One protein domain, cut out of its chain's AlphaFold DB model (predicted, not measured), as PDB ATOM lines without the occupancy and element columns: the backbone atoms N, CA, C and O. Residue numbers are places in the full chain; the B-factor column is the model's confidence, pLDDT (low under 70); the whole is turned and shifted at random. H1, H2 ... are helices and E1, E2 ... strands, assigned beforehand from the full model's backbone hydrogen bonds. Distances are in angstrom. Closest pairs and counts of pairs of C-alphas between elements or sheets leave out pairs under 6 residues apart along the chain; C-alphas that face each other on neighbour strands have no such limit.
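What this domain is: This is residues 65 to 153 of the 162 residues of the protein "Helix-turn-helix domain containing protein" of Streptomyces sp. SID5469 (UniProt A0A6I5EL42). This is a long, slender rod: two helices, H1 and the much longer H2, run side by side in opposite ways, and the hairpin of strands E1 and E2 prolongs the rod at one end. At the other end H2 runs on past H1, and its residues 136 to 153 stick out. The printed part has 89 residues, with two named helices and two named strands in the order H1, E1, E2, H2; the sheet, order E1 - E2, is antiparallel, and the class is mostly helix. The whole is extended, with a radius of gyration of the C-alphas of 22.4 A and spans of 84 by 19 by 19 A.

How they stand to each other: Start with H1, residues 65 to 87, and set beside it H2, residues 111 to 153: they touch, closest at the C-alphas of Phe 79 and Ala 121, 4.3 A apart. Their lines stand at a shallow tilt of 22 degrees, opposite ways. In both helices every O i to N i+4 pair is within hydrogen-bond range. Between them in the chain, E1, residues 90 to 95, and E2, residues 101 to 106, form an antiparallel hairpin; look for N 92 and O 104, 2.9 A apart, and N 106 and O 90, 2.8 A apart, both within hydrogen-bond range. H1 and E2 are apart, as are E1 and H2.

Where its parts are: Find C-alpha 65 at (-41.685, -13.934, -80.203); from there H1 runs 33.6 A to C-alpha 87. E1 starts at C-alpha 90, (-61.764, -41.934, -95.856), and E2 ends at C-alpha 106. H2 then runs 62.9 A from C-alpha 111 to C-alpha 153 at (-19.947, 2.343, -75.455).

The domain as a whole: The two C-alphas farthest apart, those of Thr 98 and Met 153, are 84.0 A apart. The printed part has no cut, and its three links are tight. Its mean pLDDT is 91.9, and no printed residue is under 70.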
ATOM      1  N   LYS A  65     -42.536 -12.843 -79.711       88.81
ATOM      2  CA  LYS A  65     -41.685 -13.934 -80.203       88.81
ATOM      3  C   LYS A  65     -42.258 -15.283 -79.776       88.81
ATOM      4  O   LYS A  65     -42.460 -16.142 -80.630       88.81
ATOM      5  N   ASP A  66     -42.641 -15.420 -78.511       90.81
ATOM      6  CA  ASP A  66     -43.247 -16.646 -77.983       90.81
ATOM      7  C   ASP A  66     -44.559 -16.985 -78.703       90.81
ATOM      8  O   ASP A  66     -44.778 -18.123 -79.124       90.81
ATOM      9  N   GLN A  67     -45.419 -15.987 -78.936       91.94
ATOM     10  CA  GLN A  67     -46.654 -16.175 -79.705       91.94
ATOM     11  C   GLN A  67     -46.388 -16.650 -81.139       91.94
ATOM     12  O   GLN A  67     -47.131 -17.487 -81.660       91.94
ATOM     13  N   ARG A  68     -45.335 -16.140 -81.792       93.38
ATOM     14  CA  ARG A  68     -44.963 -16.576 -83.147       93.38
ATOM     15  C   ARG A  68     -44.408 -17.994 -83.161       93.38
ATOM     16  O   ARG A  68     -44.823 -18.772 -84.016       93.38
ATOM     17  N   GLN A  69     -43.572 -18.362 -82.192       94.00
ATOM     18  CA  GLN A  69     -43.078 -19.735 -82.052       94.00
ATOM     19  C   GLN A  69     -44.226 -20.728 -81.834       94.00
ATOM     20  O   GLN A  69     -44.295 -21.764 -82.497       94.00
ATOM     21  N   GLN A  70     -45.194 -20.384 -80.978       95.38
ATOM     22  CA  GLN A  70     -46.400 -21.196 -80.786       95.38
ATOM     23  C   GLN A  70     -47.228 -21.314 -82.071       95.38
ATOM     24  O   GLN A  70     -47.732 -22.392 -82.392       95.38
ATOM     25  N   ALA A  71     -47.373 -20.224 -82.832       96.12
ATOM     26  CA  ALA A  71     -48.072 -20.254 -84.113       96.12
ATOM     27  C   ALA A  71     -47.356 -21.155 -85.133       96.12
ATOM     28  O   ALA A  71     -48.016 -21.938 -85.815       96.12
ATOM     29  N   GLN A  72     -46.023 -21.091 -85.201       97.00
ATOM     30  CA  GLN A  72     -45.216 -21.960 -86.055       97.00
ATOM     31  C   GLN A  72     -45.415 -23.438 -85.696       97.00
ATOM     32  O   GLN A  72     -45.680 -24.238 -86.592       97.00
ATOM     33  N   GLN A  73     -45.367 -23.791 -84.407       96.94
ATOM     34  CA  GLN A  73     -45.606 -25.167 -83.960       96.94
ATOM     35  C   GLN A  73     -46.988 -25.663 -84.399       96.94
ATOM     36  O   GLN A  73     -47.102 -26.705 -85.037       96.94
ATOM     37  N   ARG A  74     -48.037 -24.869 -84.154       97.88
ATOM     38  CA  ARG A  74     -49.412 -25.227 -84.534       97.88
ATOM     39  C   ARG A  74     -49.588 -25.402 -86.042       97.88
ATOM     40  O   ARG A  74     -50.382 -26.237 -86.466       97.88
ATOM     41  N   LEU A  75     -48.881 -24.614 -86.853       98.00
ATOM     42  CA  LEU A  75     -48.898 -24.754 -88.310       98.00
ATOM     43  C   LEU A  75     -48.213 -26.047 -88.761       98.00
ATOM     44  O   LEU A  75     -48.716 -26.693 -89.677       98.00
ATOM     45  N   MET A  76     -47.117 -26.442 -88.112       97.81
ATOM     46  CA  MET A  76     -46.443 -27.714 -88.393       97.81
ATOM     47  C   MET A  76     -47.282 -28.918 -87.958       97.81
ATOM     48  O   MET A  76     -47.395 -29.885 -88.707       97.81
ATOM     49  N   ASP A  77     -47.937 -28.838 -86.799       98.25
ATOM     50  CA  ASP A  77     -48.867 -29.875 -86.344       98.25
ATOM     51  C   ASP A  77     -50.044 -30.018 -87.318       98.25
ATOM     52  O   ASP A  77     -50.427 -31.128 -87.686       98.25
ATOM     53  N   PHE A  78     -50.589 -28.892 -87.795       98.19
ATOM     54  CA  PHE A  78     -51.640 -28.891 -88.810       98.19
ATOM     55  C   PHE A  78     -51.152 -29.470 -90.144       98.19
ATOM     56  O   PHE A  78     -51.863 -30.265 -90.750       98.19
ATOM     57  N   PHE A  79     -49.948 -29.110 -90.595       98.19
ATOM     58  CA  PHE A  79     -49.332 -29.686 -91.790       98.19
ATOM     59  C   PHE A  79     -49.273 -31.217 -91.705       98.19
ATOM     60  O   PHE A  79     -49.796 -31.888 -92.594       98.19
ATOM     61  N   ASN A  80     -48.725 -31.754 -90.610       97.69
ATOM     62  CA  ASN A  80     -48.629 -33.199 -90.393       97.69
ATOM     63  C   ASN A  80     -50.016 -33.846 -90.365       97.69
ATOM     64  O   ASN A  80     -50.266 -34.798 -91.093       97.69
ATOM     65  N   HIS A  81     -50.955 -33.262 -89.616       97.62
ATOM     66  CA  HIS A  81     -52.316 -33.781 -89.526       97.62
ATOM     67  C   HIS A  81     -53.012 -33.873 -90.891       97.62
ATOM     68  O   HIS A  81     -53.753 -34.817 -91.163       97.62
ATOM     69  N   GLN A  82     -52.794 -32.894 -91.767       97.69
ATOM     70  CA  GLN A  82     -53.398 -32.890 -93.096       97.69
ATOM     71  C   GLN A  82     -52.766 -33.932 -94.026       97.69
ATOM     72  O   GLN A  82     -53.493 -34.513 -94.834       97.69
ATOM     73  N   LEU A  83     -51.463 -34.204 -93.893       96.50
ATOM     74  CA  LEU A  83     -50.808 -35.312 -94.595       96.50
ATOM     75  C   LEU A  83     -51.300 -36.668 -94.083       96.50
ATOM     76  O   LEU A  83     -51.714 -37.494 -94.892       96.50
ATOM     77  N   ASP A  84     -51.397 -36.848 -92.765       96.75
ATOM     78  CA  ASP A  84     -51.944 -38.072 -92.168       96.75
ATOM     79  C   ASP A  84     -53.356 -38.353 -92.699       96.75
ATOM     80  O   ASP A  84     -53.695 -39.480 -93.056       96.75
ATOM     81  N   ARG A  85     -54.196 -37.315 -92.806       95.38
ATOM     82  CA  ARG A  85     -55.544 -37.430 -93.380       95.38
ATOM     83  C   ARG A  85     -55.541 -37.759 -94.868       95.38
ATOM     84  O   ARG A  85     -56.479 -38.411 -95.320       95.38
ATOM     85  N   ALA A  86     -54.544 -37.296 -95.619       95.50
ATOM     86  CA  ALA A  86     -54.416 -37.578 -97.047       95.50
ATOM     87  C   ALA A  86     -54.045 -39.046 -97.317       95.50
ATOM     88  O   ALA A  86     -54.346 -39.549 -98.395       95.50
ATOM     89  N   GLU A  87     -53.446 -39.721 -96.334       94.00
ATOM     90  CA  GLU A  87     -53.009 -41.123 -96.402       94.00
ATOM     91  C   GLU A  87     -53.918 -42.077 -95.605       94.00
ATOM     92  O   GLU A  87     -53.767 -43.298 -95.650       94.00
ATOM     93  N   SER A  88     -54.882 -41.532 -94.862       94.12
ATOM     94  CA  SER A  88     -55.791 -42.304 -94.018       94.12
ATOM     95  C   SER A  88     -57.042 -42.759 -94.761       94.12
ATOM     96  O   SER A  88     -57.508 -42.137 -95.716       94.12
ATOM     97  N   ARG A  89     -57.669 -43.813 -94.227       94.69
ATOM     98  CA  ARG A  89     -58.995 -44.254 -94.672       94.69
ATOM     99  C   ARG A  89     -60.005 -43.115 -94.623       94.69
ATOM    100  O   ARG A  89     -60.092 -42.388 -93.631       94.69
ATOM    101  N   TYR A  90     -60.819 -43.028 -95.667       94.19
ATOM    102  CA  TYR A  90     -61.764 -41.934 -95.856       94.19
ATOM    103  C   TYR A  90     -63.193 -42.456 -95.969       94.19
ATOM    104  O   TYR A  90     -63.468 -43.366 -96.750       94.19
ATOM    105  N   LEU A  91     -64.109 -41.873 -95.196       94.25
ATOM    106  CA  LEU A  91     -65.530 -42.194 -95.282       94.25
ATOM    107  C   LEU A  91     -66.189 -41.304 -96.330       94.25
ATOM    108  O   LEU A  91     -66.319 -40.096 -96.135       94.25
ATOM    109  N   VAL A  92     -66.652 -41.906 -97.421       92.69
ATOM    110  CA  VAL A  92     -67.473 -41.210 -98.409       92.69
ATOM    111  C   VAL A  92     -68.933 -41.417 -98.053       92.69
ATOM    112  O   VAL A  92     -69.407 -42.549 -97.970       92.69
ATOM    113  N   THR A  93     -69.655 -40.317 -97.867       93.69
ATOM    114  CA  THR A  93     -71.106 -40.323 -97.675       93.69
ATOM    115  C   THR A  93     -71.792 -39.778 -98.917       93.69
ATOM    116  O   THR A  93     -71.391 -38.736 -99.438       93.69
ATOM    117  N   GLY A  94     -72.850 -40.438 -99.369       92.38
ATOM    118  CA  GLY A  94     -73.609 -40.023-100.539       92.38
ATOM    119  C   GLY A  94     -75.033 -40.556-100.533       92.38
ATOM    120  O   GLY A  94     -75.520 -41.086 -99.536       92.38
ATOM    121  N   TRP A  95     -75.691 -40.409-101.678       93.75
ATOM    122  CA  TRP A  95     -77.048 -40.889-101.907       93.75
ATOM    123  C   TRP A  95     -77.075 -41.764-103.152       93.75
ATOM    124  O   TRP A  95     -76.436 -41.451-104.159       93.75
ATOM    125  N   THR A  96     -77.827 -42.858-103.101       92.38
ATOM    126  CA  THR A  96     -78.122 -43.649-104.295       92.38
ATOM    127  C   THR A  96     -79.089 -42.904-105.216       92.38
ATOM    128  O   THR A  96     -79.804 -41.989-104.807       92.38
ATOM    129  N   HIS A  97     -79.207 -43.382-106.455       90.12
ATOM    130  CA  HIS A  97     -80.246 -42.948-107.395       90.12
ATOM    131  C   HIS A  97     -81.682 -43.194-106.886       90.12
ATOM    132  O   HIS A  97     -82.618 -42.572-107.379       90.12
ATOM    133  N   THR A  98     -81.863 -44.081-105.902       92.94
ATOM    134  CA  THR A  98     -83.147 -44.345-105.236       92.94
ATOM    135  C   THR A  98     -83.393 -43.459-104.011       92.94
ATOM    136  O   THR A  98     -84.443 -43.576-103.386       92.94
ATOM    137  N   GLY A  99     -82.451 -42.579-103.654       92.50
ATOM    138  CA  GLY A  99     -82.567 -41.693-102.495       92.50
ATOM    139  C   GLY A  99     -82.266 -42.363-101.153       92.50
ATOM    140  O   GLY A  99     -82.659 -41.835-100.118       92.50
ATOM    141  N   ALA A 100     -81.573 -43.504-101.136       93.12
ATOM    142  CA  ALA A 100     -81.078 -44.113 -99.902       93.12
ATOM    143  C   ALA A 100     -79.683 -43.558 -99.551       93.12
ATOM    144  O   ALA A 100     -78.866 -43.371-100.461       93.12
ATOM    145  N   PRO A 101     -79.376 -43.302 -98.267       95.00
ATOM    146  CA  PRO A 101     -78.042 -42.877 -97.864       95.00
ATOM    147  C   PRO A 101     -77.052 -44.042 -97.990       95.00
ATOM    148  O   PRO A 101     -77.369 -45.179 -97.639       95.00
ATOM    149  N   VAL A 102     -75.842 -43.752 -98.463       93.62
ATOM    150  CA  VAL A 102     -74.728 -44.708 -98.534       93.62
ATOM    151  C   VAL A 102     -73.518 -44.107 -97.847       93.62
ATOM    152  O   VAL A 102     -73.231 -42.920 -98.002       93.62
ATOM    153  N   ALA A 103     -72.812 -44.944 -97.098       93.94
ATOM    154  CA  ALA A 103     -71.535 -44.616 -96.501       93.94
ATOM    155  C   ALA A 103     -70.558 -45.759 -96.791       93.94
ATOM    156  O   ALA A 103     -70.832 -46.907 -96.442       93.94
ATOM    157  N   GLU A 104     -69.444 -45.450 -97.448       93.75
ATOM    158  CA  GLU A 104     -68.423 -46.426 -97.824       93.75
ATOM    159  C   GLU A 104     -67.047 -45.959 -97.351       93.75
ATOM    160  O   GLU A 104     -66.673 -44.795 -97.512       93.75
ATOM    161  N   TRP A 105     -66.295 -46.881 -96.753       95.19
ATOM    162  CA  TRP A 105     -64.911 -46.644 -96.364       95.19
ATOM    163  C   TRP A 105     -63.988 -46.933 -97.540       95.19
ATOM    164  O   TRP A 105     -63.870 -48.077 -97.973       95.19
ATOM    165  N   LEU A 106     -63.288 -45.905 -98.002       93.81
ATOM    166  CA  LEU A 106     -62.200 -46.044 -98.956       93.81
ATOM    167  C   LEU A 106     -60.878 -46.241 -98.217       93.81
ATOM    168  O   LEU A 106     -60.684 -45.739 -97.105       93.81
ATOM    169  N   GLN A 107     -59.959 -46.978 -98.845       93.06
ATOM    170  CA  GLN A 107     -58.608 -47.159 -98.317       93.06
ATOM    171  C   GLN A 107     -57.867 -45.822 -98.215       93.06
ATOM    172  O   GLN A 107     -57.187 -45.592 -97.221       93.06
ATOM    173  N   GLU A 108     -58.063 -44.953 -99.206       91.06
ATOM    174  CA  GLU A 108     -57.461 -43.625 -99.318       91.06
ATOM    175  C   GLU A 108     -58.529 -42.610 -99.763       91.06
ATOM    176  O   GLU A 108     -59.538 -43.005-100.368       91.06
ATOM    177  N   PRO A 109     -58.345 -41.308 -99.483       94.38
ATOM    178  CA  PRO A 109     -59.283 -40.283 -99.908       94.38
ATOM    179  C   PRO A 109     -59.376 -40.184-101.439       94.38
ATOM    180  O   PRO A 109     -58.404 -40.445-102.150       94.38
ATOM    181  N   PRO A 110     -60.529 -39.759-101.984       94.38
ATOM    182  CA  PRO A 110     -60.644 -39.451-103.403       94.38
ATOM    183  C   PRO A 110     -59.648 -38.367-103.827       94.38
ATOM    184  O   PRO A 110     -59.384 -37.435-103.074       94.38
ATOM    185  N   ALA A 111     -59.202 -38.398-105.086       94.44
ATOM    186  CA  ALA A 111     -58.168 -37.491-105.601       94.44
ATOM    187  C   ALA A 111     -58.433 -35.992-105.342       94.44
ATOM    188  O   ALA A 111     -57.496 -35.218-105.148       94.44
ATOM    189  N   ARG A 112     -59.706 -35.570-105.336       95.25
ATOM    190  CA  ARG A 112     -60.089 -34.191-105.001       95.25
ATOM    191  C   ARG A 112     -59.804 -33.859-103.535       95.25
ATOM    192  O   ARG A 112     -59.196 -32.830-103.272       95.25
ATOM    193  N   GLU A 113     -60.191 -34.740-102.620       95.31
ATOM    194  CA  GLU A 113     -59.929 -34.576-101.187       95.31
ATOM    195  C   GLU A 113     -58.426 -34.627-100.911       95.31
ATOM    196  O   GLU A 113     -57.899 -33.758-100.227       95.31
ATOM    197  N   THR A 114     -57.698 -35.567-101.522       95.81
ATOM    198  CA  THR A 114     -56.231 -35.641-101.414       95.81
ATOM    199  C   THR A 114     -55.571 -34.342-101.869       95.81
ATOM    200  O   THR A 114     -54.684 -33.818-101.193       95.81
ATOM    201  N   LYS A 115     -56.022 -33.768-102.992       97.06
ATOM    202  CA  LYS A 115     -55.540 -32.466-103.469       97.06
ATOM    203  C   LYS A 115     -55.838 -31.348-102.468       97.06
ATOM    204  O   LYS A 115     -54.964 -30.524-102.212       97.06
ATOM    205  N   ASP A 116     -57.046 -31.299-101.917       97.62
ATOM    206  CA  ASP A 116     -57.447 -30.237-100.993       97.62
ATOM    207  C   ASP A 116     -56.675 -30.339 -99.660       97.62
ATOM    208  O   ASP A 116     -56.160 -29.336 -99.160       97.62
ATOM    209  N   LEU A 117     -56.490 -31.555 -99.135       96.94
ATOM    210  CA  LEU A 117     -55.695 -31.838 -97.935       96.94
ATOM    211  C   LEU A 117     -54.217 -31.469 -98.126       96.94
ATOM    212  O   LEU A 117     -53.661 -30.723 -97.317       96.94
ATOM    213  N   THR A 118     -53.595 -31.928 -99.215       96.94
ATOM    214  CA  THR A 118     -52.185 -31.629 -99.523       96.94
ATOM    215  C   THR A 118     -51.966 -30.147 -99.817       96.94
ATOM    216  O   THR A 118     -50.981 -29.570 -99.364       96.94
ATOM    217  N   SER A 119     -52.905 -29.478-100.496       98.19
ATOM    218  CA  SER A 119     -52.835 -28.030-100.714       98.19
ATOM    219  C   SER A 119     -52.912 -27.251 -99.400       98.19
ATOM    220  O   SER A 119     -52.138 -26.310 -99.208       98.19
ATOM    221  N   ALA A 120     -53.800 -27.643 -98.481       97.62
ATOM    222  CA  ALA A 120     -53.885 -27.039 -97.153       97.62
ATOM    223  C   ALA A 120     -52.599 -27.264 -96.339       97.62
ATOM    224  O   ALA A 120     -52.130 -26.335 -95.679       97.62
ATOM    225  N   ALA A 121     -52.003 -28.458 -96.430       97.81
ATOM    226  CA  ALA A 121     -50.721 -28.768 -95.804       97.81
ATOM    227  C   ALA A 121     -49.615 -27.834 -96.330       97.81
ATOM    228  O   ALA A 121     -49.001 -27.105 -95.550       97.81
ATOM    229  N   THR A 122     -49.420 -27.760 -97.650       97.56
ATOM    230  CA  THR A 122     -48.401 -26.891 -98.268       97.56
ATOM    231  C   THR A 122     -48.568 -25.429 -97.858       97.56
ATOM    232  O   THR A 122     -47.594 -24.766 -97.513       97.56
ATOM    233  N   GLN A 123     -49.806 -24.928 -97.814       97.94
ATOM    234  CA  GLN A 123     -50.069 -23.562 -97.359       97.94
ATOM    235  C   GLN A 123     -49.632 -23.337 -95.906       97.94
ATOM    236  O   GLN A 123     -49.067 -22.285 -95.602       97.94
ATOM    237  N   ALA A 124     -49.879 -24.295 -95.008       97.25
ATOM    238  CA  ALA A 124     -49.453 -24.199 -93.614       97.25
ATOM    239  C   ALA A 124     -47.923 -24.213 -93.479       97.25
ATOM    240  O   ALA A 124     -47.374 -23.372 -92.763       97.25
ATOM    241  N   LEU A 125     -47.244 -25.086 -94.232       97.69
ATOM    242  CA  LEU A 125     -45.783 -25.134 -94.305       97.69
ATOM    243  C   LEU A 125     -45.202 -23.794 -94.782       97.69
ATOM    244  O   LEU A 125     -44.327 -23.235 -94.123       97.69
ATOM    245  N   ASP A 126     -45.740 -23.221 -95.860       97.88
ATOM    246  CA  ASP A 126     -45.293 -21.924 -96.382       97.88
ATOM    247  C   ASP A 126     -45.422 -20.802 -95.344       97.88
ATOM    248  O   ASP A 126     -44.574 -19.908 -95.271       97.88
ATOM    249  N   ARG A 127     -46.490 -20.805 -94.532       97.38
ATOM    250  CA  ARG A 127     -46.661 -19.808 -93.461       97.38
ATOM    251  C   ARG A 127     -45.692 -20.037 -92.307       97.38
ATOM    252  O   ARG A 127     -45.142 -19.057 -91.809       97.38
ATOM    253  N   ALA A 128     -45.456 -21.288 -91.920       96.00
ATOM    254  CA  ALA A 128     -44.488 -21.631 -90.884       96.00
ATOM    255  C   ALA A 128     -43.066 -21.208 -91.289       96.00
ATOM    256  O   ALA A 128     -42.375 -20.555 -90.509       96.00
ATOM    257  N   LEU A 129     -42.662 -21.485 -92.535       95.88
ATOM    258  CA  LEU A 129     -41.359 -21.080 -93.069       95.88
ATOM    259  C   LEU A 129     -41.202 -19.557 -93.123       95.88
ATOM    260  O   LEU A 129     -40.150 -19.040 -92.760       95.88
ATOM    261  N   LYS A 130     -42.249 -18.819 -93.515       95.69
ATOM    262  CA  LYS A 130     -42.225 -17.345 -93.508       95.69
ATOM    263  C   LYS A 130     -42.094 -16.760 -92.103       95.69
ATOM    264  O   LYS A 130     -41.397 -15.764 -91.937       95.69
ATOM    265  N   LEU A 131     -42.743 -17.358 -91.102       93.38
ATOM    266  CA  LEU A 131     -42.579 -16.944 -89.704       93.38
ATOM    267  C   LEU A 131     -41.151 -17.204 -89.211       93.38
ATOM    268  O   LEU A 131     -40.540 -16.305 -88.642       93.38
ATOM    269  N   ALA A 132     -40.592 -18.377 -89.518       92.00
ATOM    270  CA  ALA A 132     -39.213 -18.708 -89.172       92.00
ATOM    271  C   ALA A 132     -38.197 -17.760 -89.839       92.00
ATOM    272  O   ALA A 132     -37.253 -17.310 -89.195       92.00
ATOM    273  N   GLN A 133     -38.409 -17.410 -91.114       92.19
ATOM    274  CA  GLN A 133     -37.594 -16.415 -91.825       92.19
ATOM    275  C   GLN A 133     -37.694 -15.032 -91.179       92.19
ATOM    276  O   GLN A 133     -36.675 -14.386 -90.948       92.19
ATOM    277  N   PHE A 134     -38.911 -14.591 -90.848       91.62
ATOM    278  CA  PHE A 134     -39.130 -13.313 -90.176       91.62
ATOM    279  C   PHE A 134     -38.376 -13.237 -88.842       91.62
ATOM    280  O   PHE A 134     -37.742 -12.217 -88.568       91.62
ATOM    281  N   ASP A 135     -38.421 -14.299 -88.037       89.12
ATOM    282  CA  ASP A 135     -37.714 -14.353 -86.756       89.12
ATOM    283  C   ASP A 135     -36.190 -14.367 -86.939       89.12
ATOM    284  O   ASP A 135     -35.499 -13.621 -86.248       89.12
ATOM    285  N   ALA A 136     -35.667 -15.114 -87.919       87.44
ATOM    286  CA  ALA A 136     -34.238 -15.117 -88.238       87.44
ATOM    287  C   ALA A 136     -33.730 -13.725 -88.663       87.44
ATOM    288  O   ALA A 136     -32.700 -13.263 -88.173       87.44
ATOM    289  N   GLU A 137     -34.469 -13.019 -89.526       86.69
ATOM    290  CA  GLU A 137     -34.109 -11.662 -89.959       86.69
ATOM    291  C   GLU A 137     -34.152 -10.632 -88.820       86.69
ATOM    292  O   GLU A 137     -33.379  -9.670 -88.823       86.69
ATOM    293  N   HIS A 138     -35.085 -10.775 -87.873       82.31
ATOM    294  CA  HIS A 138     -35.208  -9.847 -86.745       82.31
ATOM    295  C   HIS A 138     -34.166 -10.115 -85.660       82.31
ATOM    296  O   HIS A 138     -33.638  -9.156 -85.096       82.31
ATOM    297  N   ASP A 139     -33.830 -11.379 -85.399       81.62
ATOM    298  CA  ASP A 139     -32.765 -11.737 -84.462       81.62
ATOM    299  C   ASP A 139     -31.397 -11.215 -84.956       81.62
ATOM    300  O   ASP A 139     -30.674 -10.592 -84.179       81.62
ATOM    301  N   ASP A 140     -31.081 -11.344 -86.252       79.06
ATOM    302  CA  ASP A 140     -29.823 -10.841 -86.836       79.06
ATOM    303  C   ASP A 140     -29.708  -9.303 -86.760       79.06
ATOM    304  O   ASP A 140     -28.702  -8.743 -86.311       79.06
ATOM    305  N   LYS A 141     -30.790  -8.583 -87.095       76.56
ATOM    306  CA  LYS A 141     -30.841  -7.113 -86.963       76.56
ATOM    307  C   LYS A 141     -30.689  -6.653 -85.510       76.56
ATOM    308  O   LYS A 141     -30.061  -5.620 -85.268       76.56
ATOM    309  N   ASN A 142     -31.252  -7.393 -84.553       74.56
ATOM    310  CA  ASN A 142     -31.139  -7.081 -83.128       74.56
ATOM    311  C   ASN A 142     -29.713  -7.300 -82.603       74.56
ATOM    312  O   ASN A 142     -29.200  -6.429 -81.898       74.56
ATOM    313  N   LEU A 143     -29.054  -8.399 -82.986       76.00
ATOM    314  CA  LEU A 143     -27.648  -8.662 -82.647       76.00
ATOM    315  C   LEU A 143     -26.732  -7.578 -83.225       76.00
ATOM    316  O   LEU A 143     -25.978  -6.947 -82.488       76.00
ATOM    317  N   SER A 144     -26.900  -7.242 -84.506       78.38
ATOM    318  CA  SER A 144     -26.145  -6.159 -85.148       78.38
ATOM    319  C   SER A 144     -26.361  -4.793 -84.471       78.38
ATOM    320  O   SER A 144     -25.438  -3.983 -84.342       78.38
ATOM    321  N   ALA A 145     -27.580  -4.494 -84.011       75.25
ATOM    322  CA  ALA A 145     -27.856  -3.266 -83.269       75.25
ATOM    323  C   ALA A 145     -27.176  -3.243 -81.888       75.25
ATOM    324  O   ALA A 145     -26.661  -2.192 -81.498       75.25
ATOM    325  N   MET A 146     -27.144  -4.380 -81.187       73.88
ATOM    326  CA  MET A 146     -26.445  -4.549 -79.908       73.88
ATOM    327  C   MET A 146     -24.929  -4.408 -80.070       73.88
ATOM    328  O   MET A 146     -24.314  -3.664 -79.312       73.88
ATOM    329  N   ASP A 147     -24.339  -5.011 -81.101       79.94
ATOM    330  CA  ASP A 147     -22.901  -4.912 -81.375       79.94
ATOM    331  C   ASP A 147     -22.472  -3.474 -81.683       79.94
ATOM    332  O   ASP A 147     -21.464  -2.992 -81.164       79.94
ATOM    333  N   ARG A 148     -23.270  -2.730 -82.464       77.75
ATOM    334  CA  ARG A 148     -23.022  -1.296 -82.705       77.75
ATOM    335  C   ARG A 148     -23.137  -0.467 -81.427       77.75
ATOM    336  O   ARG A 148     -22.364   0.468 -81.241       77.75
ATOM    337  N   PHE A 149     -24.097  -0.793 -80.562       79.75
ATOM    338  CA  PHE A 149     -24.259  -0.122 -79.274       79.75
ATOM    339  C   PHE A 149     -23.072  -0.398 -78.338       79.75
ATOM    340  O   PHE A 149     -22.520   0.539 -77.766       79.75
ATOM    341  N   LEU A 150     -22.637  -1.656 -78.230       83.75
ATOM    342  CA  LEU A 150     -21.472  -2.052 -77.435       83.75
ATOM    343  C   LEU A 150     -20.179  -1.433 -77.976       83.75
ATOM    344  O   LEU A 150     -19.375  -0.933 -77.194       83.75
ATOM    345  N   GLY A 151     -20.010  -1.402 -79.299       85.06
ATOM    346  CA  GLY A 151     -18.891  -0.725 -79.953       85.06
ATOM    347  C   GLY A 151     -18.834   0.761 -79.603       85.06
ATOM    348  O   GLY A 151     -17.782   1.239 -79.190       85.06
ATOM    349  N   ALA A 152     -19.972   1.462 -79.669       79.50
ATOM    350  CA  ALA A 152     -20.064   2.870 -79.281       79.50
ATOM    351  C   ALA A 152     -19.714   3.092 -77.796       79.50
ATOM    352  O   ALA A 152     -18.942   3.994 -77.474       79.50
ATOM    353  N   MET A 153     -20.211   2.234 -76.896       76.94
ATOM    354  CA  MET A 153     -19.947   2.343 -75.455       76.94
ATOM    355  C   MET A 153     -18.480   2.049 -75.091       76.94
ATOM    356  O   MET A 153     -17.933   2.658 -74.175       76.94
TER     357      MET A 153